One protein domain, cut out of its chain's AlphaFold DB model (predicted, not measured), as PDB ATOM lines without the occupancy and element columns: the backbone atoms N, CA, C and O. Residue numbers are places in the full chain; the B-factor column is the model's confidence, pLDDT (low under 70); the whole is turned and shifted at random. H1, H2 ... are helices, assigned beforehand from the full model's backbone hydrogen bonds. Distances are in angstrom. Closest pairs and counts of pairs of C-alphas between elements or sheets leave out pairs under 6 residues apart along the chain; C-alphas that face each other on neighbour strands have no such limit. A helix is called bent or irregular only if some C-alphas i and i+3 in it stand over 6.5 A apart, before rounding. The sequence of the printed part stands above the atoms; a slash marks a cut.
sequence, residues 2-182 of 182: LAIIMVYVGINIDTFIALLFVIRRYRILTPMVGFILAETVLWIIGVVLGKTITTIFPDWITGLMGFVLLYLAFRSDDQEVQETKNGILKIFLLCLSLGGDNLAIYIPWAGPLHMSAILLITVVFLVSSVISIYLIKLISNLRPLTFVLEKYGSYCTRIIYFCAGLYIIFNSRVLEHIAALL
ATOM      1  N   LEU A   2     167.316 104.162 163.847       84.25
ATOM      2  CA  LEU A   2     168.183 104.969 164.717       84.25
ATOM      3  C   LEU A   2     167.624 106.377 165.014       84.25
ATOM      4  O   LEU A   2     167.610 106.791 166.165       84.25
ATOM      5  N   ALA A   3     167.049 107.051 164.012       86.44
ATOM      6  CA  ALA A   3     166.394 108.350 164.202       86.44
ATOM      7  C   ALA A   3     165.196 108.300 165.175       86.44
ATOM      8  O   ALA A   3     165.060 109.185 166.009       86.44
ATOM      9  N   ILE A   4     164.373 107.244 165.119       90.12
ATOM     10  CA  ILE A   4     163.229 107.046 166.034       90.12
ATOM     11  C   ILE A   4     163.725 106.943 167.477       90.12
ATOM     12  O   ILE A   4     163.153 107.554 168.370       90.12
ATOM     13  N   ILE A   5     164.816 106.205 167.688       91.19
ATOM     14  CA  ILE A   5     165.429 106.042 169.008       91.19
ATOM     15  C   ILE A   5     166.011 107.372 169.499       91.19
ATOM     16  O   ILE A   5     165.848 107.705 170.665       91.19
ATOM     17  N   MET A   6     166.660 108.153 168.628       87.12
ATOM     18  CA  MET A   6     167.184 109.473 169.004       87.12
ATOM     19  C   MET A   6     166.067 110.436 169.409       87.12
ATOM     20  O   MET A   6     166.211 111.125 170.415       87.12
ATOM     21  N   VAL A   7     164.951 110.448 168.670       87.81
ATOM     22  CA  VAL A   7     163.758 111.222 169.041       87.81
ATOM     23  C   VAL A   7     163.222 110.732 170.382       87.81
ATOM     24  O   VAL A   7     163.124 111.529 171.304       87.81
ATOM     25  N   TYR A   8     162.981 109.429 170.533       92.69
ATOM     26  CA  TYR A   8     162.493 108.833 171.778       92.69
ATOM     27  C   TYR A   8     163.357 109.206 172.992       92.69
ATOM     28  O   TYR A   8     162.832 109.598 174.031       92.69
ATOM     29  N   VAL A   9     164.684 109.102 172.872       90.75
ATOM     30  CA  VAL A   9     165.594 109.455 173.965       90.75
ATOM     31  C   VAL A   9     165.538 110.948 174.244       90.75
ATOM     32  O   VAL A   9     165.500 111.324 175.407       90.75
ATOM     33  N   GLY A  10     165.543 111.781 173.199       87.50
ATOM     34  CA  GLY A  10     165.596 113.231 173.331       87.50
ATOM     35  C   GLY A  10     164.369 113.818 174.020       87.50
ATOM     36  O   GLY A  10     164.512 114.673 174.889       87.50
ATOM     37  N   ILE A  11     163.182 113.338 173.663       87.81
ATOM     38  CA  ILE A  11     161.928 113.852 174.223       87.81
ATOM     39  C   ILE A  11     161.696 113.369 175.659       87.81
ATOM     40  O   ILE A  11     161.164 114.103 176.466       87.81
ATOM     41  N   ASN A  12     162.189 112.180 176.030       92.12
ATOM     42  CA  ASN A  12     161.985 111.629 177.375       92.12
ATOM     43  C   ASN A  12     163.106 111.980 178.376       92.12
ATOM     44  O   ASN A  12     163.170 111.374 179.450       92.12
ATOM     45  N   ILE A  13     164.028 112.901 178.053       88.75
ATOM     46  CA  ILE A  13     165.162 113.239 178.939       88.75
ATOM     47  C   ILE A  13     164.676 113.722 180.309       88.75
ATOM     48  O   ILE A  13     165.207 113.294 181.337       88.75
ATOM     49  N   ASP A  14     163.676 114.593 180.330       87.06
ATOM     50  CA  ASP A  14     163.075 115.146 181.541       87.06
ATOM     51  C   ASP A  14     162.472 114.044 182.436       87.06
ATOM     52  O   ASP A  14     162.747 113.962 183.637       87.06
ATOM     53  N   THR A  15     161.761 113.105 181.822       91.12
ATOM     54  CA  THR A  15     161.126 111.961 182.459       91.12
ATOM     55  C   THR A  15     162.178 110.994 182.988       91.12
ATOM     56  O   THR A  15     162.038 110.465 184.093       91.12
ATOM     57  N   PHE A  16     163.280 110.794 182.262       92.00
ATOM     58  CA  PHE A  16     164.405 109.991 182.740       92.00
ATOM     59  C   PHE A  16     165.058 110.610 183.977       92.00
ATOM     60  O   PHE A  16     165.387 109.880 184.916       92.00
ATOM     61  N   ILE A  17     165.200 111.938 184.020       88.69
ATOM     62  CA  ILE A  17     165.724 112.650 185.193       88.69
ATOM     63  C   ILE A  17     164.771 112.498 186.379       88.69
ATOM     64  O   ILE A  17     165.207 112.123 187.466       88.69
ATOM     65  N   ALA A  18     163.468 112.693 186.178       88.88
ATOM     66  CA  ALA A  18     162.475 112.484 187.229       88.88
ATOM     67  C   ALA A  18     162.501 111.040 187.765       88.88
ATOM     68  O   ALA A  18     162.479 110.802 188.979       88.88
ATOM     69  N   LEU A  19     162.635 110.053 186.874       91.50
ATOM     70  CA  LEU A  19     162.754 108.648 187.248       91.50
ATOM     71  C   LEU A  19     164.036 108.350 188.037       91.50
ATOM     72  O   LEU A  19     163.968 107.524 188.947       91.50
ATOM     73  N   LEU A  20     165.171 109.019 187.786       90.31
ATOM     74  CA  LEU A  20     166.398 108.835 188.584       90.31
ATOM     75  C   LEU A  20     166.163 109.076 190.083       90.31
ATOM     76  O   LEU A  20     166.681 108.322 190.915       90.31
ATOM     77  N   PHE A  21     165.339 110.064 190.439       84.69
ATOM     78  CA  PHE A  21     165.033 110.389 191.836       84.69
ATOM     79  C   PHE A  21     164.124 109.360 192.516       84.69
ATOM     80  O   PHE A  21     164.212 109.134 193.729       84.69
ATOM     81  N   VAL A  22     163.253 108.706 191.746       87.69
ATOM     82  CA  VAL A  22     162.205 107.826 192.278       87.69
ATOM     83  C   VAL A  22     162.602 106.346 192.203       87.69
ATOM     84  O   VAL A  22     162.255 105.567 193.093       87.69
ATOM     85  N   ILE A  23     163.410 105.944 191.215       89.81
ATOM     86  CA  ILE A  23     163.761 104.541 190.927       89.81
ATOM     87  C   ILE A  23     164.525 103.841 192.060       89.81
ATOM     88  O   ILE A  23     164.527 102.609 192.161       89.81
ATOM     89  N   ARG A  24     165.195 104.604 192.934       86.81
ATOM     90  CA  ARG A  24     165.888 104.062 194.113       86.81
ATOM     91  C   ARG A  24     164.922 103.621 195.218       86.81
ATOM     92  O   ARG A  24     165.291 102.762 196.011       86.81
ATOM     93  N   ARG A  25     163.699 104.163 195.254       86.69
ATOM     94  CA  ARG A  25     162.704 103.901 196.311       86.69
ATOM     95  C   ARG A  25     161.802 102.695 196.036       86.69
ATOM     96  O   ARG A  25     161.042 102.301 196.913       86.69
ATOM     97  N   TYR A  26     161.878 102.109 194.841       88.69
ATOM     98  CA  TYR A  26     160.988 101.032 194.409       88.69
ATOM     99  C   TYR A  26     161.743  99.856 193.772       88.69
ATOM    100  O   TYR A  26     162.870  99.989 193.283       88.69
ATOM    101  N   ARG A  27     161.097  98.682 193.743       91.62
ATOM    102  CA  ARG A  27     161.532  97.540 192.918       91.62
ATOM    103  C   ARG A  27     161.382  97.917 191.450       91.62
ATOM    104  O   ARG A  27     160.417  98.585 191.118       91.62
ATOM    105  N   ILE A  28     162.270  97.438 190.577       92.19
ATOM    106  CA  ILE A  28     162.342  97.856 189.162       92.19
ATOM    107  C   ILE A  28     161.028  97.706 188.376       92.19
ATOM    108  O   ILE A  28     160.756  98.510 187.493       92.19
ATOM    109  N   LEU A  29     160.182  96.739 188.743       94.00
ATOM    110  CA  LEU A  29     158.878  96.531 188.106       94.00
ATOM    111  C   LEU A  29     157.915  97.706 188.318       94.00
ATOM    112  O   LEU A  29     157.133  98.017 187.432       94.00
ATOM    113  N   THR A  30     157.971  98.381 189.467       94.44
ATOM    114  CA  THR A  30     157.076  99.504 189.774       94.44
ATOM    115  C   THR A  30     157.296 100.707 188.837       94.44
ATOM    116  O   THR A  30     156.327 101.109 188.193       94.44
ATOM    117  N   PRO A  31     158.520 101.266 188.692       94.62
ATOM    118  CA  PRO A  31     158.796 102.305 187.709       94.62
ATOM    119  C   PRO A  31     158.650 101.804 186.279       94.62
ATOM    120  O   PRO A  31     158.189 102.566 185.444       94.62
ATOM    121  N   MET A  32     158.975 100.537 185.999       96.38
ATOM    122  CA  MET A  32     158.800  99.967 184.663       96.38
ATOM    123  C   MET A  32     157.342 100.009 184.210       96.38
ATOM    124  O   MET A  32     157.051 100.561 183.155       96.38
ATOM    125  N   VAL A  33     156.423  99.472 185.013       96.94
ATOM    126  CA  VAL A  33     154.997  99.453 184.667       96.94
ATOM    127  C   VAL A  33     154.432 100.871 184.620       96.94
ATOM    128  O   VAL A  33     153.729 101.203 183.673       96.94
ATOM    129  N   GLY A  34     154.758 101.717 185.603       95.88
ATOM    130  CA  GLY A  34     154.265 103.097 185.641       95.88
ATOM    131  C   GLY A  34     154.700 103.914 184.422       95.88
ATOM    132  O   GLY A  34     153.867 104.565 183.797       95.88
ATOM    133  N   PHE A  35     155.980 103.830 184.053       96.50
ATOM    134  CA  PHE A  35     156.534 104.552 182.912       96.50
ATOM    135  C   PHE A  35     155.993 104.034 181.577       96.50
ATOM    136  O   PHE A  35     155.505 104.834 180.787       96.50
ATOM    137  N   ILE A  36     155.997 102.712 181.351       97.50
ATOM    138  CA  ILE A  36     155.473 102.119 180.109       97.50
ATOM    139  C   ILE A  36     154.000 102.488 179.916       97.50
ATOM    140  O   ILE A  36     153.603 102.855 178.816       97.50
ATOM    141  N   LEU A  37     153.187 102.435 180.978       97.50
ATOM    142  CA  LEU A  37     151.784 102.836 180.893       97.50
ATOM    143  C   LEU A  37     151.634 104.309 180.503       97.50
ATOM    144  O   LEU A  37     150.818 104.618 179.641       97.50
ATOM    145  N   ALA A  38     152.404 105.210 181.116       96.62
ATOM    146  CA  ALA A  38     152.321 106.638 180.819       96.62
ATOM    147  C   ALA A  38     152.753 106.932 179.380       96.62
ATOM    148  O   ALA A  38     152.035 107.600 178.642       96.62
ATOM    149  N   GLU A  39     153.885 106.371 178.966       96.44
ATOM    150  CA  GLU A  39     154.455 106.545 177.633       96.44
ATOM    151  C   GLU A  39     153.531 105.988 176.541       96.44
ATOM    152  O   GLU A  39     153.234 106.681 175.566       96.44
ATOM    153  N   THR A  40     152.953 104.806 176.765       96.94
ATOM    154  CA  THR A  40     151.967 104.210 175.856       96.94
ATOM    155  C   THR A  40     150.694 105.054 175.772       96.94
ATOM    156  O   THR A  40     150.181 105.278 174.677       96.94
ATOM    157  N   VAL A  41     150.177 105.554 176.900       97.75
ATOM    158  CA  VAL A  41     148.983 106.418 176.917       97.75
ATOM    159  C   VAL A  41     149.240 107.718 176.157       97.75
ATOM    160  O   VAL A  41     148.434 108.089 175.305       97.75
ATOM    161  N   LEU A  42     150.369 108.383 176.407       97.06
ATOM    162  CA  LEU A  42     150.753 109.610 175.707       97.06
ATOM    163  C   LEU A  42     150.920 109.380 174.203       97.06
ATOM    164  O   LEU A  42     150.404 110.161 173.405       97.06
ATOM    165  N   TRP A  43     151.585 108.293 173.806       97.19
ATOM    166  CA  TRP A  43     151.739 107.935 172.398       97.19
ATOM    167  C   TRP A  43     150.386 107.687 171.721       97.19
ATOM    168  O   TRP A  43     150.124 108.241 170.655       97.19
ATOM    169  N   ILE A  44     149.487 106.927 172.356       97.56
ATOM    170  CA  ILE A  44     148.139 106.673 171.825       97.56
ATOM    171  C   ILE A  44     147.354 107.980 171.683       97.56
ATOM    172  O   ILE A  44     146.752 108.209 170.635       97.56
ATOM    173  N   ILE A  45     147.379 108.856 172.693       97.94
ATOM    174  CA  ILE A  45     146.719 110.166 172.627       97.94
ATOM    175  C   ILE A  45     147.294 110.988 171.468       97.94
ATOM    176  O   ILE A  45     146.531 111.520 170.663       97.94
ATOM    177  N   GLY A  46     148.620 111.046 171.334       97.12
ATOM    178  CA  GLY A  46     149.293 111.746 170.243       97.12
ATOM    179  C   GLY A  46     148.905 111.211 168.864       97.12
ATOM    180  O   GLY A  46     148.616 111.997 167.964       97.12
ATOM    181  N   VAL A  47     148.813 109.885 168.708       97.56
ATOM    182  CA  VAL A  47     148.355 109.234 167.469       97.56
ATOM    183  C   VAL A  47     146.907 109.586 167.157       97.56
ATOM    184  O   VAL A  47     146.608 109.979 166.031       97.56
ATOM    185  N   VAL A  48     146.008 109.465 168.137       97.44
ATOM    186  CA  VAL A  48     144.581 109.764 167.956       97.44
ATOM    187  C   VAL A  48     144.391 111.228 167.576       97.44
ATOM    188  O   VAL A  48     143.715 111.514 166.589       97.44
ATOM    189  N   LEU A  49     145.017 112.154 168.305       96.38
ATOM    190  CA  LEU A  49     144.935 113.584 168.022       96.38
ATOM    191  C   LEU A  49     145.562 113.925 166.671       96.38
ATOM    192  O   LEU A  49     144.915 114.582 165.864       96.38
ATOM    193  N   GLY A  50     146.772 113.434 166.389       95.88
ATOM    194  CA  GLY A  50     147.457 113.658 165.117       95.88
ATOM    195  C   GLY A  50     146.617 113.200 163.931       95.88
ATOM    196  O   GLY A  50     146.371 113.979 163.017       95.88
ATOM    197  N   LYS A  51     146.092 111.970 163.985       95.00
ATOM    198  CA  LYS A  51     145.221 111.427 162.937       95.00
ATOM    199  C   LYS A  51     143.909 112.172 162.792       95.00
ATOM    200  O   LYS A  51     143.467 112.407 161.671       95.00
ATOM    201  N   THR A  52     143.288 112.541 163.903       95.00
ATOM    202  CA  THR A  52     142.017 113.267 163.873       95.00
ATOM    203  C   THR A  52     142.214 114.661 163.278       95.00
ATOM    204  O   THR A  52     141.457 115.054 162.393       95.00
ATOM    205  N   ILE A  53     143.266 115.375 163.693       93.62
ATOM    206  CA  ILE A  53     143.594 116.712 163.186       93.62
ATOM    207  C   ILE A  53     143.854 116.665 161.683       93.62
ATOM    208  O   ILE A  53     143.201 117.408 160.963       93.62
ATOM    209  N   THR A  54     144.721 115.778 161.186       93.00
ATOM    210  CA  THR A  54     145.047 115.728 159.747       93.00
ATOM    211  C   THR A  54     143.928 115.152 158.876       93.00
ATOM    212  O   THR A  54     143.973 115.263 157.656       93.00
ATOM    213  N   THR A  55     142.906 114.531 159.473       92.44
ATOM    214  CA  THR A  55     141.705 114.106 158.734       92.44
ATOM    215  C   THR A  55     140.721 115.263 158.542       92.44
ATOM    216  O   THR A  55     140.015 115.310 157.538       92.44
ATOM    217  N   ILE A  56     140.650 116.183 159.508       93.38
ATOM    218  CA  ILE A  56     139.683 117.295 159.519       93.38
ATOM    219  C   ILE A  56     140.296 118.573 158.932       93.38
ATOM    220  O   ILE A  56     139.602 119.361 158.290       93.38
ATOM    221  N   PHE A  57     141.589 118.782 159.158       91.06
ATOM    222  CA  PHE A  57     142.313 120.003 158.845       91.06
ATOM    223  C   PHE A  57     143.502 119.741 157.916       91.06
ATOM    224  O   PHE A  57     144.025 118.627 157.880       91.06
ATOM    225  N   PRO A  58     143.991 120.779 157.212       89.19
ATOM    226  CA  PRO A  58     145.239 120.691 156.467       89.19
ATOM    227  C   PRO A  58     146.437 120.338 157.361       89.19
ATOM    228  O   PRO A  58     146.538 120.799 158.501       89.19
ATOM    229  N   ASP A  59     147.402 119.608 156.804       85.19
ATOM    230  CA  ASP A  59     148.565 119.095 157.543       85.19
ATOM    231  C   ASP A  59     149.403 120.189 158.233       85.19
ATOM    232  O   ASP A  59     149.972 119.955 159.305       85.19
ATOM    233  N   TRP A  60     149.438 121.404 157.670       89.38
ATOM    234  CA  TRP A  60     150.208 122.530 158.212       89.38
ATOM    235  C   TRP A  60     149.746 122.963 159.611       89.38
ATOM    236  O   TRP A  60     150.548 123.516 160.364       89.38
ATOM    237  N   ILE A  61     148.498 122.665 160.009       91.19
ATOM    238  CA  ILE A  61     147.971 123.000 161.345       91.19
ATOM    239  C   ILE A  61     148.762 122.292 162.445       91.19
ATOM    240  O   ILE A  61     148.992 122.860 163.513       91.19
ATOM    241  N   THR A  62     149.255 121.079 162.187       91.25
ATOM    242  CA  THR A  62     150.095 120.365 163.161       91.25
ATOM    243  C   THR A  62     151.422 121.087 163.428       91.25
ATOM    244  O   THR A  62     152.000 120.944 164.506       91.25
ATOM    245  N   GLY A  63     151.842 121.961 162.505       91.19
ATOM    246  CA  GLY A  63     152.954 122.894 162.652       91.19
ATOM    247  C   GLY A  63     152.839 123.840 163.843       91.19
ATOM    248  O   GLY A  63     153.859 124.280 164.379       91.19
ATOM    249  N   LEU A  64     151.614 124.102 164.316       93.12
ATOM    250  CA  LEU A  64     151.375 124.942 165.488       93.12
ATOM    251  C   LEU A  64     151.990 124.363 166.767       93.12
ATOM    252  O   LEU A  64     152.391 125.119 167.653       93.12
ATOM    253  N   MET A  65     152.146 123.038 166.841       93.81
ATOM    254  CA  MET A  65     152.808 122.383 167.971       93.81
ATOM    255  C   MET A  65     154.276 122.796 168.105       93.81
ATOM    256  O   MET A  65     154.816 122.809 169.210       93.81
ATOM    257  N   GLY A  66     154.914 123.227 167.013       92.19
ATOM    258  CA  GLY A  66     156.264 123.767 167.085       92.19
ATOM    259  C   GLY A  66     156.338 125.070 167.890       92.19
ATOM    260  O   GLY A  66     157.288 125.258 168.646       92.19
ATOM    261  N   PHE A  67     155.309 125.926 167.838       93.12
ATOM    262  CA  PHE A  67     155.237 127.113 168.702       93.12
ATOM    263  C   PHE A  67     154.998 126.745 170.170       93.12
ATOM    264  O   PHE A  67     155.565 127.389 171.052       93.12
ATOM    265  N   VAL A  68     154.212 125.694 170.438       91.56
ATOM    266  CA  VAL A  68     154.028 125.156 171.798       91.56
ATOM    267  C   VAL A  68     155.373 124.712 172.375       91.56
ATOM    268  O   VAL A  68     155.721 125.119 173.481       91.56
ATOM    269  N   LEU A  69     156.177 123.964 171.612       90.00
ATOM    270  CA  LEU A  69     157.523 123.559 172.037       90.00
ATOM    271  C   LEU A  69     158.459 124.750 172.254       90.00
ATOM    272  O   LEU A  69     159.180 124.780 173.248       90.00
ATOM    273  N   LEU A  70     158.431 125.755 171.371       92.50
ATOM    274  CA  LEU A  70     159.218 126.974 171.571       92.50
ATOM    275  C   LEU A  70     158.828 127.687 172.868       92.50
ATOM    276  O   LEU A  70     159.710 128.098 173.614       92.50
ATOM    277  N   TYR A  71     157.534 127.800 173.170       90.00
ATOM    278  CA  TYR A  71     157.071 128.377 174.431       90.00
ATOM    279  C   TYR A  71     157.570 127.572 175.642       90.00
ATOM    280  O   TYR A  71     158.090 128.150 176.600       90.00
ATOM    281  N   LEU A  72     157.484 126.238 175.582       86.94
ATOM    282  CA  LEU A  72     157.980 125.350 176.635       86.94
ATOM    283  C   LEU A  72     159.504 125.441 176.819       86.94
ATOM    284  O   LEU A  72     159.980 125.335 177.945       86.94
ATOM    285  N   ALA A  73     160.274 125.713 175.760       85.44
ATOM    286  CA  ALA A  73     161.732 125.856 175.835       85.44
ATOM    287  C   ALA A  73     162.188 126.999 176.765       85.44
ATOM    288  O   ALA A  73     163.288 126.944 177.323       85.44
ATOM    289  N   PHE A  74     161.354 128.026 176.948       84.94
ATOM    290  CA  PHE A  74     161.658 129.182 177.798       84.94
ATOM    291  C   PHE A  74     160.949 129.150 179.154       84.94
ATOM    292  O   PHE A  74     161.273 129.956 180.028       84.94
ATOM    293  N   ARG A  75     160.011 128.223 179.364       81.19
ATOM    294  CA  ARG A  75     159.294 128.082 180.631       81.19
ATOM    295  C   ARG A  75     160.121 127.257 181.622       81.19
ATOM    296  O   ARG A  75     160.670 126.210 181.288       81.19
ATOM    297  N   SER A  76     160.237 127.735 182.857       60.53
ATOM    298  CA  SER A  76     160.688 126.920 183.988       60.53
ATOM    299  C   SER A  76     159.490 126.155 184.530       60.53
ATOM    300  O   SER A  76     158.478 126.778 184.854       60.53
ATOM    301  N   ASP A  77     159.592 124.833 184.587       62.22
ATOM    302  CA  ASP A  77     158.543 123.998 185.158       62.22
ATOM    303  C   ASP A  77     158.964 123.542 186.555       62.22
ATOM    304  O   ASP A  77     159.923 122.783 186.709       62.22
ATOM    305  N   ASP A  78     158.265 124.052 187.565       53.66
ATOM    306  CA  ASP A  78     158.359 123.582 188.941       53.66
ATOM    307  C   ASP A  78     157.223 122.574 189.135       53.66
ATOM    308  O   ASP A  78     156.069 122.953 189.341       53.66
ATOM    309  N   GLN A  79     157.524 121.281 189.001       56.56
ATOM    310  CA  GLN A  79     156.508 120.237 189.140       56.56
ATOM    311  C   GLN A  79     156.423 119.717 190.578       56.56
ATOM    312  O   GLN A  79     157.399 119.218 191.144       56.56
ATOM    313  N   GLU A  80     155.221 119.769 191.153       52.41
ATOM    314  CA  GLU A  80     154.912 119.144 192.437       52.41
ATOM    315  C   GLU A  80     154.578 117.656 192.265       52.41
ATOM    316  O   GLU A  80     153.767 117.248 191.432       52.41
ATOM    317  N   VAL A  81     155.186 116.814 193.099       56.25
ATOM    318  CA  VAL A  81     154.929 115.372 193.104       56.25
ATOM    319  C   VAL A  81     153.620 115.096 193.841       56.25
ATOM    320  O   VAL A  81     153.555 115.251 195.059       56.25
ATOM    321  N   GLN A  82     152.603 114.597 193.134       58.84
ATOM    322  CA  GLN A  82     151.354 114.171 193.769       58.84
ATOM    323  C   GLN A  82     151.593 113.052 194.801       58.84
ATOM    324  O   GLN A  82     152.301 112.064 194.555       58.84
ATOM    325  N   GLU A  83     150.984 113.190 195.982       55.81
ATOM    326  CA  GLU A  83     151.036 112.166 197.021       55.81
ATOM    327  C   GLU A  83     150.012 111.060 196.748       55.81
ATOM    328  O   GLU A  83     148.800 111.254 196.803       55.81
ATOM    329  N   THR A  84     150.497 109.853 196.452       69.94
ATOM    330  CA  THR A  84     149.649 108.666 196.283       69.94
ATOM    331  C   THR A  84     150.298 107.451 196.936       69.94
ATOM    332  O   THR A  84     151.515 107.269 196.857       69.94
ATOM    333  N   LYS A  85     149.489 106.583 197.564       71.88
ATOM    334  CA  LYS A  85     149.976 105.369 198.251       71.88
ATOM    335  C   LYS A  85     150.423 104.259 197.290       71.88
ATOM    336  O   LYS A  85     151.263 103.442 197.656       71.88
ATOM    337  N   ASN A  86     149.884 104.215 196.068       85.38
ATOM    338  CA  ASN A  86     150.252 103.213 195.064       85.38
ATOM    339  C   ASN A  86     151.462 103.688 194.243       85.38
ATOM    340  O   ASN A  86     151.355 104.640 193.475       85.38
ATOM    341  N   GLY A  87     152.598 102.996 194.380       87.12
ATOM    342  CA  GLY A  87     153.846 103.349 193.696       87.12
ATOM    343  C   GLY A  87     153.764 103.308 192.167       87.12
ATOM    344  O   GLY A  87     154.375 104.151 191.522       87.12
ATOM    345  N   ILE A  88     152.989 102.383 191.584       92.88
ATOM    346  CA  ILE A  88     152.809 102.317 190.121       92.88
ATOM    347  C   ILE A  88     152.036 103.545 189.648       92.88
ATOM    348  O   ILE A  88     152.479 104.237 188.738       92.88
ATOM    349  N   LEU A  89     150.909 103.837 190.305       91.25
ATOM    350  CA  LEU A  89     150.058 104.975 189.964       91.25
ATOM    351  C   LEU A  89     150.800 106.303 190.151       91.25
ATOM    352  O   LEU A  89     150.698 107.182 189.309       91.25
ATOM    353  N   LYS A  90     151.605 106.419 191.213       90.38
ATOM    354  CA  LYS A  90     152.441 107.596 191.458       90.38
ATOM    355  C   LYS A  90     153.418 107.851 190.310       90.38
ATOM    356  O   LYS A  90     153.559 108.985 189.871       90.38
ATOM    357  N   ILE A  91     154.089 106.806 189.826       92.44
ATOM    358  CA  ILE A  91     155.055 106.937 188.728       92.44
ATOM    359  C   ILE A  91     154.337 107.191 187.403       92.44
ATOM    360  O   ILE A  91     154.776 108.037 186.637       92.44
ATOM    361  N   PHE A  92     153.209 106.522 187.166       94.38
ATOM    362  CA  PHE A  92     152.359 106.785 186.008       94.38
ATOM    363  C   PHE A  92     151.936 108.259 185.936       94.38
ATOM    364  O   PHE A  92     152.145 108.899 184.912       94.38
ATOM    365  N   LEU A  93     151.408 108.817 187.031       91.19
ATOM    366  CA  LEU A  93     150.973 110.216 187.090       91.19
ATOM    367  C   LEU A  93     152.144 111.197 186.963       91.19
ATOM    368  O   LEU A  93     152.006 112.202 186.276       91.19
ATOM    369  N   LEU A  94     153.297 110.887 187.566       90.94
ATOM    370  CA  LEU A  94     154.523 111.672 187.398       90.94
ATOM    371  C   LEU A  94     154.938 111.749 185.922       90.94
ATOM    372  O   LEU A  94     155.152 112.834 185.397       90.94
ATOM    373  N   CYS A  95     155.025 110.604 185.244       92.62
ATOM    374  CA  CYS A  95     155.405 110.553 183.834       92.62
ATOM    375  C   CYS A  95     154.347 111.204 182.927       92.62
ATOM    376  O   CYS A  95     154.701 111.850 181.947       92.62
ATOM    377  N   LEU A  96     153.059 111.079 183.260       91.69
ATOM    378  CA  LEU A  96     151.975 111.725 182.517       91.69
ATOM    379  C   LEU A  96     152.005 113.257 182.659       91.69
ATOM    380  O   LEU A  96     151.724 113.958 181.694       91.69
ATOM    381  N   SER A  97     152.363 113.760 183.845       88.81
ATOM    382  CA  SER A  97     152.550 115.192 184.125       88.81
ATOM    383  C   SER A  97     153.717 115.790 183.342       88.81
ATOM    384  O   SER A  97     153.661 116.946 182.929       88.81
ATOM    385  N   LEU A  98     154.773 115.003 183.131       88.06
ATOM    386  CA  LEU A  98     155.958 115.438 182.394       88.06
ATOM    387  C   LEU A  98     155.744 115.371 180.880       88.06
ATOM    388  O   LEU A  98     156.057 116.326 180.188       88.06
ATOM    389  N   GLY A  99     155.095 114.324 180.367       88.12
ATOM    390  CA  GLY A  99     155.011 114.074 178.926       88.12
ATOM    391  C   GLY A  99     154.015 114.926 178.122       88.12
ATOM    392  O   GLY A  99     153.561 114.496 177.059       88.12
ATOM    393  N   GLY A 100     153.628 116.108 178.603       86.75
ATOM    394  CA  GLY A 100     152.810 117.043 177.820       86.75
ATOM    395  C   GLY A 100     153.557 117.608 176.603       86.75
ATOM    396  O   GLY A 100     152.965 117.833 175.549       86.75
ATOM    397  N   ASP A 101     154.868 117.777 176.721       88.81
ATOM    398  CA  ASP A 101     155.793 118.135 175.644       88.81
ATOM    399  C   ASP A 101     155.916 117.020 174.582       88.81
ATOM    400  O   ASP A 101     155.907 117.302 173.381       88.81
ATOM    401  N   ASN A 102     155.908 115.749 175.006       94.00
ATOM    402  CA  ASN A 102     155.924 114.586 174.127       94.00
ATOM    403  C   ASN A 102     154.742 114.633 173.154       94.00
ATOM    404  O   ASN A 102     154.904 114.332 171.972       94.00
ATOM    405  N   LEU A 103     153.561 115.081 173.605       94.00
ATOM    406  CA  LEU A 103     152.391 115.250 172.734       94.00
ATOM    407  C   LEU A 103     152.621 116.287 171.632       94.00
ATOM    408  O   LEU A 103     152.202 116.059 170.496       94.00
ATOM    409  N   ALA A 104     153.322 117.386 171.925       93.31
ATOM    410  CA  ALA A 104     153.636 118.405 170.926       93.31
ATOM    411  C   ALA A 104     154.560 117.870 169.812       93.31
ATOM    412  O   ALA A 104     154.594 118.422 168.715       93.31
ATOM    413  N   ILE A 105     155.254 116.755 170.049       93.75
ATOM    414  CA  ILE A 105     156.058 116.058 169.036       93.75
ATOM    415  C   ILE A 105     155.266 114.908 168.401       93.75
ATOM    416  O   ILE A 105     155.286 114.744 167.180       93.75
ATOM    417  N   TYR A 106     154.518 114.134 169.189       95.25
ATOM    418  CA  TYR A 106     153.748 112.986 168.702       95.25
ATOM    419  C   TYR A 106     152.633 113.378 167.741       95.25
ATOM    420  O   TYR A 106     152.452 112.699 166.735       95.25
ATOM    421  N   ILE A 107     151.911 114.467 168.008       95.50
ATOM    422  CA  ILE A 107     150.797 114.927 167.167       95.50
ATOM    423  C   ILE A 107     151.245 115.200 165.717       95.50
ATOM    424  O   ILE A 107     150.720 114.546 164.809       95.50
ATOM    425  N   PRO A 108     152.211 116.108 165.454       93.56
ATOM    426  CA  PRO A 108     152.666 116.384 164.090       93.56
ATOM    427  C   PRO A 108     153.384 115.198 163.459       93.56
ATOM    428  O   PRO A 108     153.367 115.043 162.240       93.56
ATOM    429  N   TRP A 109     153.997 114.335 164.269       92.50
ATOM    430  CA  TRP A 109     154.699 113.178 163.744       92.50
ATOM    431  C   TRP A 109     153.756 112.045 163.332       92.50
ATOM    432  O   TRP A 109     153.965 111.434 162.289       92.50
ATOM    433  N   ALA A 110     152.699 111.777 164.103       94.62
ATOM    434  CA  ALA A 110     151.765 110.681 163.853       94.62
ATOM    435  C   ALA A 110     150.740 110.979 162.751       94.62
ATOM    436  O   ALA A 110     150.312 110.050 162.057       94.62
ATOM    437  N   GLY A 111     150.363 112.249 162.570       93.12
ATOM    438  CA  GLY A 111     149.395 112.693 161.559       93.12
ATOM    439  C   GLY A 111     149.612 112.072 160.170       93.12
ATOM    440  O   GLY A 111     148.747 111.323 159.699       93.12
ATOM    441  N   PRO A 112     150.785 112.258 159.535       91.88
ATOM    442  CA  PRO A 112     151.033 111.764 158.179       91.88
ATOM    443  C   PRO A 112     151.367 110.260 158.090       91.88
ATOM    444  O   PRO A 112     151.411 109.706 156.994       91.88
ATOM    445  N   LEU A 113     151.612 109.556 159.201       93.88
ATOM    446  CA  LEU A 113     152.158 108.190 159.164       93.88
ATOM    447  C   LEU A 113     151.127 107.110 158.822       93.88
ATOM    448  O   LEU A 113     150.028 107.085 159.361       93.88
ATOM    449  N   HIS A 114     151.489 106.122 158.006       94.56
ATOM    450  CA  HIS A 114     150.638 104.942 157.806       94.56
ATOM    451  C   HIS A 114     150.547 104.068 159.071       94.56
ATOM    452  O   HIS A 114     151.462 104.046 159.894       94.56
ATOM    453  N   MET A 115     149.472 103.277 159.194       93.19
ATOM    454  CA  MET A 115     149.249 102.398 160.357       93.19
ATOM    455  C   MET A 115     150.398 101.411 160.607       93.19
ATOM    456  O   MET A 115     150.749 101.157 161.756       93.19
ATOM    457  N   SER A 116     151.039 100.899 159.553       95.12
ATOM    458  CA  SER A 116     152.215 100.026 159.680       95.12
ATOM    459  C   SER A 116     153.407 100.732 160.334       95.12
ATOM    460  O   SER A 116     154.087 100.142 161.173       95.12
ATOM    461  N   ALA A 117     153.640 102.006 160.003       95.44
ATOM    462  CA  ALA A 117     154.693 102.810 160.614       95.44
ATOM    463  C   ALA A 117     154.378 103.122 162.083       95.44
ATOM    464  O   ALA A 117     155.266 103.024 162.925       95.44
ATOM    465  N   ILE A 118     153.115 103.423 162.406       96.19
ATOM    466  CA  ILE A 118     152.664 103.653 163.787       96.19
ATOM    467  C   ILE A 118     152.882 102.400 164.641       96.19
ATOM    468  O   ILE A 118     153.442 102.494 165.733       96.19
ATOM    469  N   LEU A 119     152.502 101.221 164.140       95.75
ATOM    470  CA  LEU A 119     152.734  99.949 164.833       95.75
ATOM    471  C   LEU A 119     154.224  99.707 165.078       95.75
ATOM    472  O   LEU A 119     154.617  99.355 166.189       95.75
ATOM    473  N   LEU A 120     155.062  99.953 164.069       95.44
ATOM    474  CA  LEU A 120     156.506  99.824 164.213       95.44
ATOM    475  C   LEU A 120     157.057 100.772 165.287       95.44
ATOM    476  O   LEU A 120     157.841 100.337 166.128       95.44
ATOM    477  N   ILE A 121     156.656 102.048 165.278       95.69
ATOM    478  CA  ILE A 121     157.117 103.034 166.268       95.69
ATOM    479  C   ILE A 121     156.671 102.617 167.666       95.69
ATOM    480  O   ILE A 121     157.489 102.632 168.574       95.69
ATOM    481  N   THR A 122     155.432 102.143 167.810       96.00
ATOM    482  CA  THR A 122     154.892 101.629 169.078       96.00
ATOM    483  C   THR A 122     155.760 100.500 169.638       96.00
ATOM    484  O   THR A 122     156.108 100.507 170.815       96.00
ATOM    485  N   VAL A 123     156.171  99.544 168.798       96.38
ATOM    486  CA  VAL A 123     157.067  98.456 169.225       96.38
ATOM    487  C   VAL A 123     158.433  98.998 169.649       96.38
ATOM    488  O   VAL A 123     158.960  98.578 170.678       96.38
ATOM    489  N   VAL A 124     159.002  99.939 168.888       96.19
ATOM    490  CA  VAL A 124     160.287 100.563 169.238       96.19
ATOM    491  C   VAL A 124     160.189 101.287 170.580       96.19
ATOM    492  O   VAL A 124     161.049 101.090 171.426       96.19
ATOM    493  N   PHE A 125     159.125 102.050 170.799       95.75
ATOM    494  CA  PHE A 125     158.833 102.798 172.020       95.75
ATOM    495  C   PHE A 125     158.701 101.892 173.247       95.75
ATOM    496  O   PHE A 125     159.386 102.098 174.246       95.75
ATOM    497  N   LEU A 126     157.958 100.789 173.135       96.69
ATOM    498  CA  LEU A 126     157.846  99.795 174.206       96.69
ATOM    499  C   LEU A 126     159.199  99.157 174.556       96.69
ATOM    500  O   LEU A 126     159.561  99.050 175.730       96.69
ATOM    501  N   VAL A 127     159.970  98.746 173.545       96.88
ATOM    502  CA  VAL A 127     161.295  98.140 173.748       96.88
ATOM    503  C   VAL A 127     162.267  99.157 174.348       96.88
ATOM    504  O   VAL A 127     162.961  98.852 175.322       96.88
ATOM    505  N   SER A 128     162.297 100.373 173.811       96.75
ATOM    506  CA  SER A 128     163.121 101.465 174.320       96.75
ATOM    507  C   SER A 128     162.730 101.847 175.747       96.75
ATOM    508  O   SER A 128     163.621 102.107 176.549       96.75
ATOM    509  N   SER A 129     161.449 101.773 176.110       96.50
ATOM    510  CA  SER A 129     160.963 102.027 177.469       96.50
ATOM    511  C   SER A 129     161.481 101.021 178.486       96.50
ATOM    512  O   SER A 129     161.985 101.400 179.549       96.50
ATOM    513  N   VAL A 130     161.447  99.731 178.144       96.81
ATOM    514  CA  VAL A 130     162.033  98.670 178.974       96.81
ATOM    515  C   VAL A 130     163.535  98.904 179.154       96.81
ATOM    516  O   VAL A 130     164.028  98.899 180.285       96.81
ATOM    517  N   ILE A 131     164.256  99.156 178.056       96.75
ATOM    518  CA  ILE A 131     165.704  99.412 178.066       96.75
ATOM    519  C   ILE A 131     166.034 100.644 178.919       96.75
ATOM    520  O   ILE A 131     166.910 100.567 179.783       96.75
ATOM    521  N   SER A 132     165.306 101.749 178.743       96.12
ATOM    522  CA  SER A 132     165.490 102.991 179.499       96.12
ATOM    523  C   SER A 132     165.435 102.752 181.000       96.12
ATOM    524  O   SER A 132     166.308 103.229 181.716       96.12
ATOM    525  N   ILE A 133     164.480 101.967 181.502       96.75
ATOM    526  CA  ILE A 133     164.358 101.714 182.945       96.75
ATOM    527  C   ILE A 133     165.574 100.966 183.501       96.75
ATOM    528  O   ILE A 133     166.060 101.300 184.587       96.75
ATOM    529  N   TYR A 134     166.113  99.995 182.761       95.94
ATOM    530  CA  TYR A 134     167.353  99.324 183.156       95.94
ATOM    531  C   TYR A 134     168.552 100.278 183.133       95.94
ATOM    532  O   TYR A 134     169.338 100.286 184.084       95.94
ATOM    533  N   LEU A 135     168.667 101.121 182.100       94.50
ATOM    534  CA  LEU A 135     169.722 102.134 182.005       94.50
ATOM    535  C   LEU A 135     169.633 103.138 183.154       94.50
ATOM    536  O   LEU A 135     170.621 103.363 183.842       94.50
ATOM    537  N   ILE A 136     168.450 103.686 183.423       93.94
ATOM    538  CA  ILE A 136     168.210 104.613 184.531       93.94
ATOM    539  C   ILE A 136     168.585 103.943 185.853       93.94
ATOM    540  O   ILE A 136     169.236 104.569 186.684       93.94
ATOM    541  N   LYS A 137     168.257 102.659 186.056       92.94
ATOM    542  CA  LYS A 137     168.649 101.943 187.279       92.94
ATOM    543  C   LYS A 137     170.169 101.853 187.415       92.94
ATOM    544  O   LYS A 137     170.684 102.111 188.503       92.94
ATOM    545  N   LEU A 138     170.874 101.533 186.332       92.31
ATOM    546  CA  LEU A 138     172.336 101.479 186.296       92.31
ATOM    547  C   LEU A 138     172.957 102.855 186.588       92.31
ATOM    548  O   LEU A 138     173.785 102.984 187.489       92.31
ATOM    549  N   ILE A 139     172.499 103.889 185.881       91.06
ATOM    550  CA  ILE A 139     172.937 105.284 186.023       91.06
ATOM    551  C   ILE A 139     172.664 105.794 187.438       91.06
ATOM    552  O   ILE A 139     173.518 106.455 188.027       91.06
ATOM    553  N   SER A 140     171.523 105.421 188.024       88.88
ATOM    554  CA  SER A 140     171.147 105.815 189.381       88.88
ATOM    555  C   SER A 140     172.111 105.290 190.439       88.88
ATOM    556  O   SER A 140     172.061 105.773 191.558       88.88
ATOM    557  N   ASN A 141     173.002 104.345 190.144       87.50
ATOM    558  CA  ASN A 141     174.035 103.915 191.090       87.50
ATOM    559  C   ASN A 141     175.359 104.683 190.910       87.50
ATOM    560  O   ASN A 141     176.230 104.626 191.777       87.50
ATOM    561  N   LEU A 142     175.506 105.447 189.824       89.75
ATOM    562  CA  LEU A 142     176.706 106.198 189.470       89.75
ATOM    563  C   LEU A 142     176.538 107.680 189.836       89.75
ATOM    564  O   LEU A 142     175.933 108.460 189.097       89.75
ATOM    565  N   ARG A 143     177.111 108.091 190.979       85.00
ATOM    566  CA  ARG A 143     177.023 109.480 191.484       85.00
ATOM    567  C   ARG A 143     177.445 110.553 190.465       85.00
ATOM    568  O   ARG A 143     176.696 111.518 190.335       85.00
ATOM    569  N   PRO A 144     178.569 110.420 189.726       86.25
ATOM    570  CA  PRO A 144     178.978 111.454 188.771       86.25
ATOM    571  C   PRO A 144     177.951 111.657 187.656       86.25
ATOM    572  O   PRO A 144     177.657 112.781 187.269       86.25
ATOM    573  N   LEU A 145     177.371 110.559 187.169       83.81
ATOM    574  CA  LEU A 145     176.441 110.579 186.049       83.81
ATOM    575  C   LEU A 145     175.079 111.144 186.466       83.81
ATOM    576  O   LEU A 145     174.501 111.951 185.745       83.81
ATOM    577  N   THR A 146     174.630 110.790 187.674       84.38
ATOM    578  CA  THR A 146     173.441 111.384 188.297       84.38
ATOM    579  C   THR A 146     173.608 112.906 188.434       84.38
ATOM    580  O   THR A 146     172.758 113.651 187.969       84.38
ATOM    581  N   PHE A 147     174.750 113.378 188.950       86.56
ATOM    582  CA  PHE A 147     175.027 114.813 189.100       86.56
ATOM    583  C   PHE A 147     175.011 115.581 187.768       86.56
ATOM    584  O   PHE A 147     174.456 116.675 187.686       86.56
ATOM    585  N   VAL A 148     175.614 115.023 186.713       86.19
ATOM    586  CA  VAL A 148     175.615 115.649 185.381       86.19
ATOM    587  C   VAL A 148     174.192 115.763 184.832       86.19
ATOM    588  O   VAL A 148     173.820 116.825 184.338       86.19
ATOM    589  N   LEU A 149     173.388 114.704 184.947       83.19
ATOM    590  CA  LEU A 149     172.003 114.690 184.472       83.19
ATOM    591  C   LEU A 149     171.119 115.672 185.244       83.19
ATOM    592  O   LEU A 149     170.366 116.417 184.628       83.19
ATOM    593  N   GLU A 150     171.256 115.742 186.566       83.19
ATOM    594  CA  GLU A 150     170.517 116.700 187.394       83.19
ATOM    595  C   GLU A 150     170.901 118.153 187.073       83.19
ATOM    596  O   GLU A 150     170.037 119.024 186.992       83.19
ATOM    597  N   LYS A 151     172.192 118.425 186.841       86.06
ATOM    598  CA  LYS A 151     172.689 119.784 186.588       86.06
ATOM    599  C   LYS A 151     172.413 120.281 185.169       86.06
ATOM    600  O   LYS A 151     172.080 121.450 184.986       86.06
ATOM    601  N   TYR A 152     172.603 119.429 184.163       85.62
ATOM    602  CA  TYR A 152     172.545 119.824 182.752       85.62
ATOM    603  C   TYR A 152     171.275 119.363 182.038       85.62
ATOM    604  O   TYR A 152     170.964 119.879 180.968       85.62
ATOM    605  N   GLY A 153     170.508 118.444 182.620       79.81
ATOM    606  CA  GLY A 153     169.347 117.846 181.973       79.81
ATOM    607  C   GLY A 153     168.252 118.842 181.593       79.81
ATOM    608  O   GLY A 153     167.737 118.786 180.478       79.81
ATOM    609  N   SER A 154     167.969 119.826 182.454       80.38
ATOM    610  CA  SER A 154     167.030 120.911 182.131       80.38
ATOM    611  C   SER A 154     167.504 121.730 180.920       80.38
ATOM    612  O   SER A 154     166.728 121.994 180.005       80.38
ATOM    613  N   TYR A 155     168.801 122.054 180.845       84.81
ATOM    614  CA  TYR A 155     169.375 122.763 179.696       84.81
ATOM    615  C   TYR A 155     169.290 121.933 178.409       84.81
ATOM    616  O   TYR A 155     168.909 122.465 177.369       84.81
ATOM    617  N   CYS A 156     169.595 120.631 178.478       81.50
ATOM    618  CA  CYS A 156     169.468 119.722 177.337       81.50
ATOM    619  C   CYS A 156     168.029 119.676 176.812       81.50
ATOM    620  O   CYS A 156     167.815 119.801 175.610       81.50
ATOM    621  N   THR A 157     167.056 119.565 177.717       83.12
ATOM    622  CA  THR A 157     165.626 119.519 177.385       83.12
ATOM    623  C   THR A 157     165.197 120.794 176.650       83.12
ATOM    624  O   THR A 157     164.628 120.725 175.564       83.12
ATOM    625  N   ARG A 158     165.579 121.975 177.159       86.94
ATOM    626  CA  ARG A 158     165.279 123.263 176.504       86.94
ATOM    627  C   ARG A 158     165.865 123.368 175.098       86.94
ATOM    628  O   ARG A 158     165.196 123.858 174.192       86.94
ATOM    629  N   ILE A 159     167.099 122.899 174.902       88.19
ATOM    630  CA  ILE A 159     167.741 122.878 173.578       88.19
ATOM    631  C   ILE A 159     166.964 121.965 172.625       88.19
ATOM    632  O   ILE A 159     166.726 122.342 171.479       88.19
ATOM    633  N   ILE A 160     166.537 120.790 173.091       87.50
ATOM    634  CA  ILE A 160     165.744 119.852 172.287       87.50
ATOM    635  C   ILE A 160     164.403 120.476 171.910       87.50
ATOM    636  O   ILE A 160     164.054 120.445 170.734       87.50
ATOM    637  N   TYR A 161     163.696 121.104 172.852       90.00
ATOM    638  CA  TYR A 161     162.429 121.790 172.575       90.00
ATOM    639  C   TYR A 161     162.602 122.917 171.562       90.00
ATOM    640  O   TYR A 161     161.808 123.034 170.631       90.00
ATOM    641  N   PHE A 162     163.666 123.710 171.693       91.38
ATOM    642  CA  PHE A 162     163.959 124.781 170.751       91.38
ATOM    643  C   PHE A 162     164.212 124.240 169.335       91.38
ATOM    644  O   PHE A 162     163.571 124.670 168.375       91.38
ATOM    645  N   CYS A 163     165.098 123.248 169.204       90.50
ATOM    646  CA  CYS A 163     165.428 122.630 167.920       90.50
ATOM    647  C   CYS A 163     164.225 121.905 167.292       90.50
ATOM    648  O   CYS A 163     163.969 122.068 166.100       90.50
ATOM    649  N   ALA A 164     163.475 121.130 168.079       90.06
ATOM    650  CA  ALA A 164     162.291 120.407 167.620       90.06
ATOM    651  C   ALA A 164     161.158 121.366 167.232       90.06
ATOM    652  O   ALA A 164     160.524 121.178 166.195       90.06
ATOM    653  N   GLY A 165     160.948 122.428 168.014       92.12
ATOM    654  CA  GLY A 165     159.966 123.467 167.727       92.12
ATOM    655  C   GLY A 165     160.233 124.155 166.390       92.12
ATOM    656  O   GLY A 165     159.346 124.211 165.537       92.12
ATOM    657  N   LEU A 166     161.478 124.589 166.160       93.50
ATOM    658  CA  LEU A 166     161.895 125.142 164.869       93.50
ATOM    659  C   LEU A 166     161.714 124.136 163.731       93.50
ATOM    660  O   LEU A 166     161.158 124.484 162.690       93.50
ATOM    661  N   TYR A 167     162.143 122.888 163.926       92.56
ATOM    662  CA  TYR A 167     162.005 121.842 162.915       92.56
ATOM    663  C   TYR A 167     160.543 121.639 162.493       92.56
ATOM    664  O   TYR A 167     160.250 121.615 161.299       92.56
ATOM    665  N   ILE A 168     159.615 121.554 163.451       92.69
ATOM    666  CA  ILE A 168     158.184 121.374 163.176       92.69
ATOM    667  C   ILE A 168     157.614 122.586 162.429       92.69
ATOM    668  O   ILE A 168     156.897 122.406 161.442       92.69
ATOM    669  N   ILE A 169     157.958 123.812 162.835       94.44
ATOM    670  CA  ILE A 169     157.497 125.046 162.173       94.44
ATOM    671  C   ILE A 169     157.971 125.100 160.715       94.44
ATOM    672  O   ILE A 169     157.171 125.363 159.818       94.44
ATOM    673  N   PHE A 170     159.251 124.819 160.460       92.31
ATOM    674  CA  PHE A 170     159.793 124.860 159.101       92.31
ATOM    675  C   PHE A 170     159.257 123.722 158.230       92.31
ATOM    676  O   PHE A 170     158.855 123.958 157.092       92.31
ATOM    677  N   ASN A 171     159.200 122.497 158.758       91.00
ATOM    678  CA  ASN A 171     158.768 121.335 157.984       91.00
ATOM    679  C   ASN A 171     157.270 121.381 157.640       91.00
ATOM    680  O   ASN A 171     156.867 120.927 156.574       91.00
ATOM    681  N   SER A 172     156.449 121.956 158.521       90.12
ATOM    682  CA  SER A 172     155.007 122.121 158.293       90.12
ATOM    683  C   SER A 172     154.651 123.267 157.344       90.12
ATOM    684  O   SER A 172     153.501 123.352 156.917       90.12
ATOM    685  N   ARG A 173     155.598 124.168 157.037       90.50
ATOM    686  CA  ARG A 173     155.356 125.412 156.280       90.50
ATOM    687  C   ARG A 173     154.212 126.255 156.851       90.50
ATOM    688  O   ARG A 173     153.542 126.988 156.121       90.50
ATOM    689  N   VAL A 174     153.981 126.171 158.162       91.25
ATOM    690  CA  VAL A 174     152.906 126.908 158.844       91.25
ATOM    691  C   VAL A 174     153.056 128.422 158.642       91.25
ATOM    692  O   VAL A 174     152.069 129.119 158.432       91.25
ATOM    693  N   LEU A 175     154.295 128.927 158.609       90.50
ATOM    694  CA  LEU A 175     154.590 130.348 158.401       90.50
ATOM    695  C   LEU A 175     154.155 130.851 157.019       90.50
ATOM    696  O   LEU A 175     153.616 131.948 156.927       90.50
ATOM    697  N   GLU A 176     154.350 130.054 155.964       91.31
ATOM    698  CA  GLU A 176     153.947 130.420 154.597       91.31
ATOM    699  C   GLU A 176     152.423 130.557 154.495       91.31
ATOM    700  O   GLU A 176     151.920 131.509 153.906       91.31
ATOM    701  N   HIS A 177     151.687 129.638 155.125       89.19
ATOM    702  CA  HIS A 177     150.226 129.650 155.121       89.19
ATOM    703  C   HIS A 177     149.656 130.806 155.944       89.19
ATOM    704  O   HIS A 177     148.718 131.462 155.502       89.19
ATOM    705  N   ILE A 178     150.237 131.085 157.116       87.75
ATOM    706  CA  ILE A 178     149.834 132.231 157.941       87.75
ATOM    707  C   ILE A 178     150.108 133.543 157.196       87.75
ATOM    708  O   ILE A 178     149.248 134.416 157.183       87.75
ATOM    709  N   ALA A 179     151.268 133.674 156.547       89.31
ATOM    710  CA  ALA A 179     151.609 134.864 155.771       89.31
ATOM    711  C   ALA A 179     150.699 135.052 154.547       89.31
ATOM    712  O   ALA A 179     150.389 136.181 154.198       89.31
ATOM    713  N   ALA A 180     150.248 133.966 153.913       88.69
ATOM    714  CA  ALA A 180     149.324 134.025 152.780       88.69
ATOM    715  C   ALA A 180     147.877 134.396 153.167       88.69
ATOM    716  O   ALA A 180     147.083 134.726 152.289       88.69
ATOM    717  N   LEU A 181     147.520 134.311 154.454       83.31
ATOM    718  CA  LEU A 181     146.199 134.681 154.982       83.31
ATOM    719  C   LEU A 181     146.104 136.159 155.405       83.31
ATOM    720  O   LEU A 181     145.010 136.601 155.764       83.31
ATOM    721  N   LEU A 182     147.226 136.886 155.409       75.69
ATOM    722  CA  LEU A 182     147.380 138.248 155.930       75.69
ATOM    723  C   LEU A 182     147.499 139.263 154.787       75.69
ATOM    724  O   LEU A 182     146.868 140.335 154.907       75.69
TER     725      LEU A 182
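This is residues 2 to 182 of the 182 residues of the protein "Permease cadmium resistance protein family protein" of Lactobacillus panis DSM 6035 (UniProt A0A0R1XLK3). An elongated bundle of helices: the long helices H3 and H7 run side by side along one side, the long bent helix H8 runs along the other, and the short helices H2 and H6 fill the space between. H4 packs along H8b, H5 packs on H3, H1 crosses from H7 to H8b, and H9 lies at one far end beyond H8b. The printed part has 181 residues with nine named helices, H1 to H9 in order, and no named strand, an all-helix domain. It is compact, with a radius of gyration of the C-alphas of 17.0 A, and spans 54 by 33 by 33 A.

H1, residues 2 to 11, begins with C-alpha 2 at (168.183, 104.969, 164.717). H2 holds residues 13 to 22. H3, residues 29 to 56, is 40.2 A long, and H4, residues 59 to 74, 26.1 A. H5 holds residues 87 to 98, and H6 residues 100 to 110. H6 is neither bent nor irregular, but only just: C-alphas 105 and 108 are 6.0 A apart. H7, residues 115 to 139, is 35.0 A long. H8, residues 143 to 172, was assigned as one helix by its hydrogen bonds but is bent, with C-alphas 151 and 154 7.3 A apart; arms H8a, residues 143 to 151, and H8b, residues 154 to 172, stand at a steep tilt of 53 degrees. H9, residues 174 to 180, ends with C-alpha 180 at (149.324, 134.025, 152.780).

H2, H3, H4, H5, H6, H7 and H8b form a bundle, a group of helices in which each touches one or more of the others. H1 touches H7 at a steep tilt of 60 degrees, closest at the C-alphas of Tyr 8 and Phe 125, 7.1 A. H2 touches H5, closest at C-alphas 15 and 95, 6.1 A. H3 and H4 form a helical hairpin at 44 degrees, closest at C-alphas 53 and 62, 7.5 A. H3 touches H5, closest at C-alphas 34 and 92, 4.2 A, and H6, at C-alphas 50 and 107, 4.1 A. H3 and H7 touch at a shallow tilt of 29 degrees, opposite ways, closest at C-alphas 32 and 133, 6.1 A. H4 and H8b touch at a shallow tilt of 22 degrees, opposite ways, closest at C-alphas 66 and 165, 3.8 A. H2 and H8a only just touch, with 3 pairs of C-alphas within 8 A, the closest being 17 and 149, 6.6 A. H9 touches H4, closest at C-alphas 174 and 60, 5.2 A. H3 and H8b are apart. Every O i to N i+4 pair is within hydrogen-bond range in H1, H3, H5, H7, H8a, H8b and H9, against 4 of 6 in H2, 6 of 12 in H4 and 5 of 7 in H6.

The C-alphas farthest apart, Arg 27 and Leu 182, are 56.8 A apart. The printed part has no cut. The link from H4 to H5, residues 75 to 86, is long. Mean pLDDT of the printed part is 89.5; residues 76 to 84 are under 70.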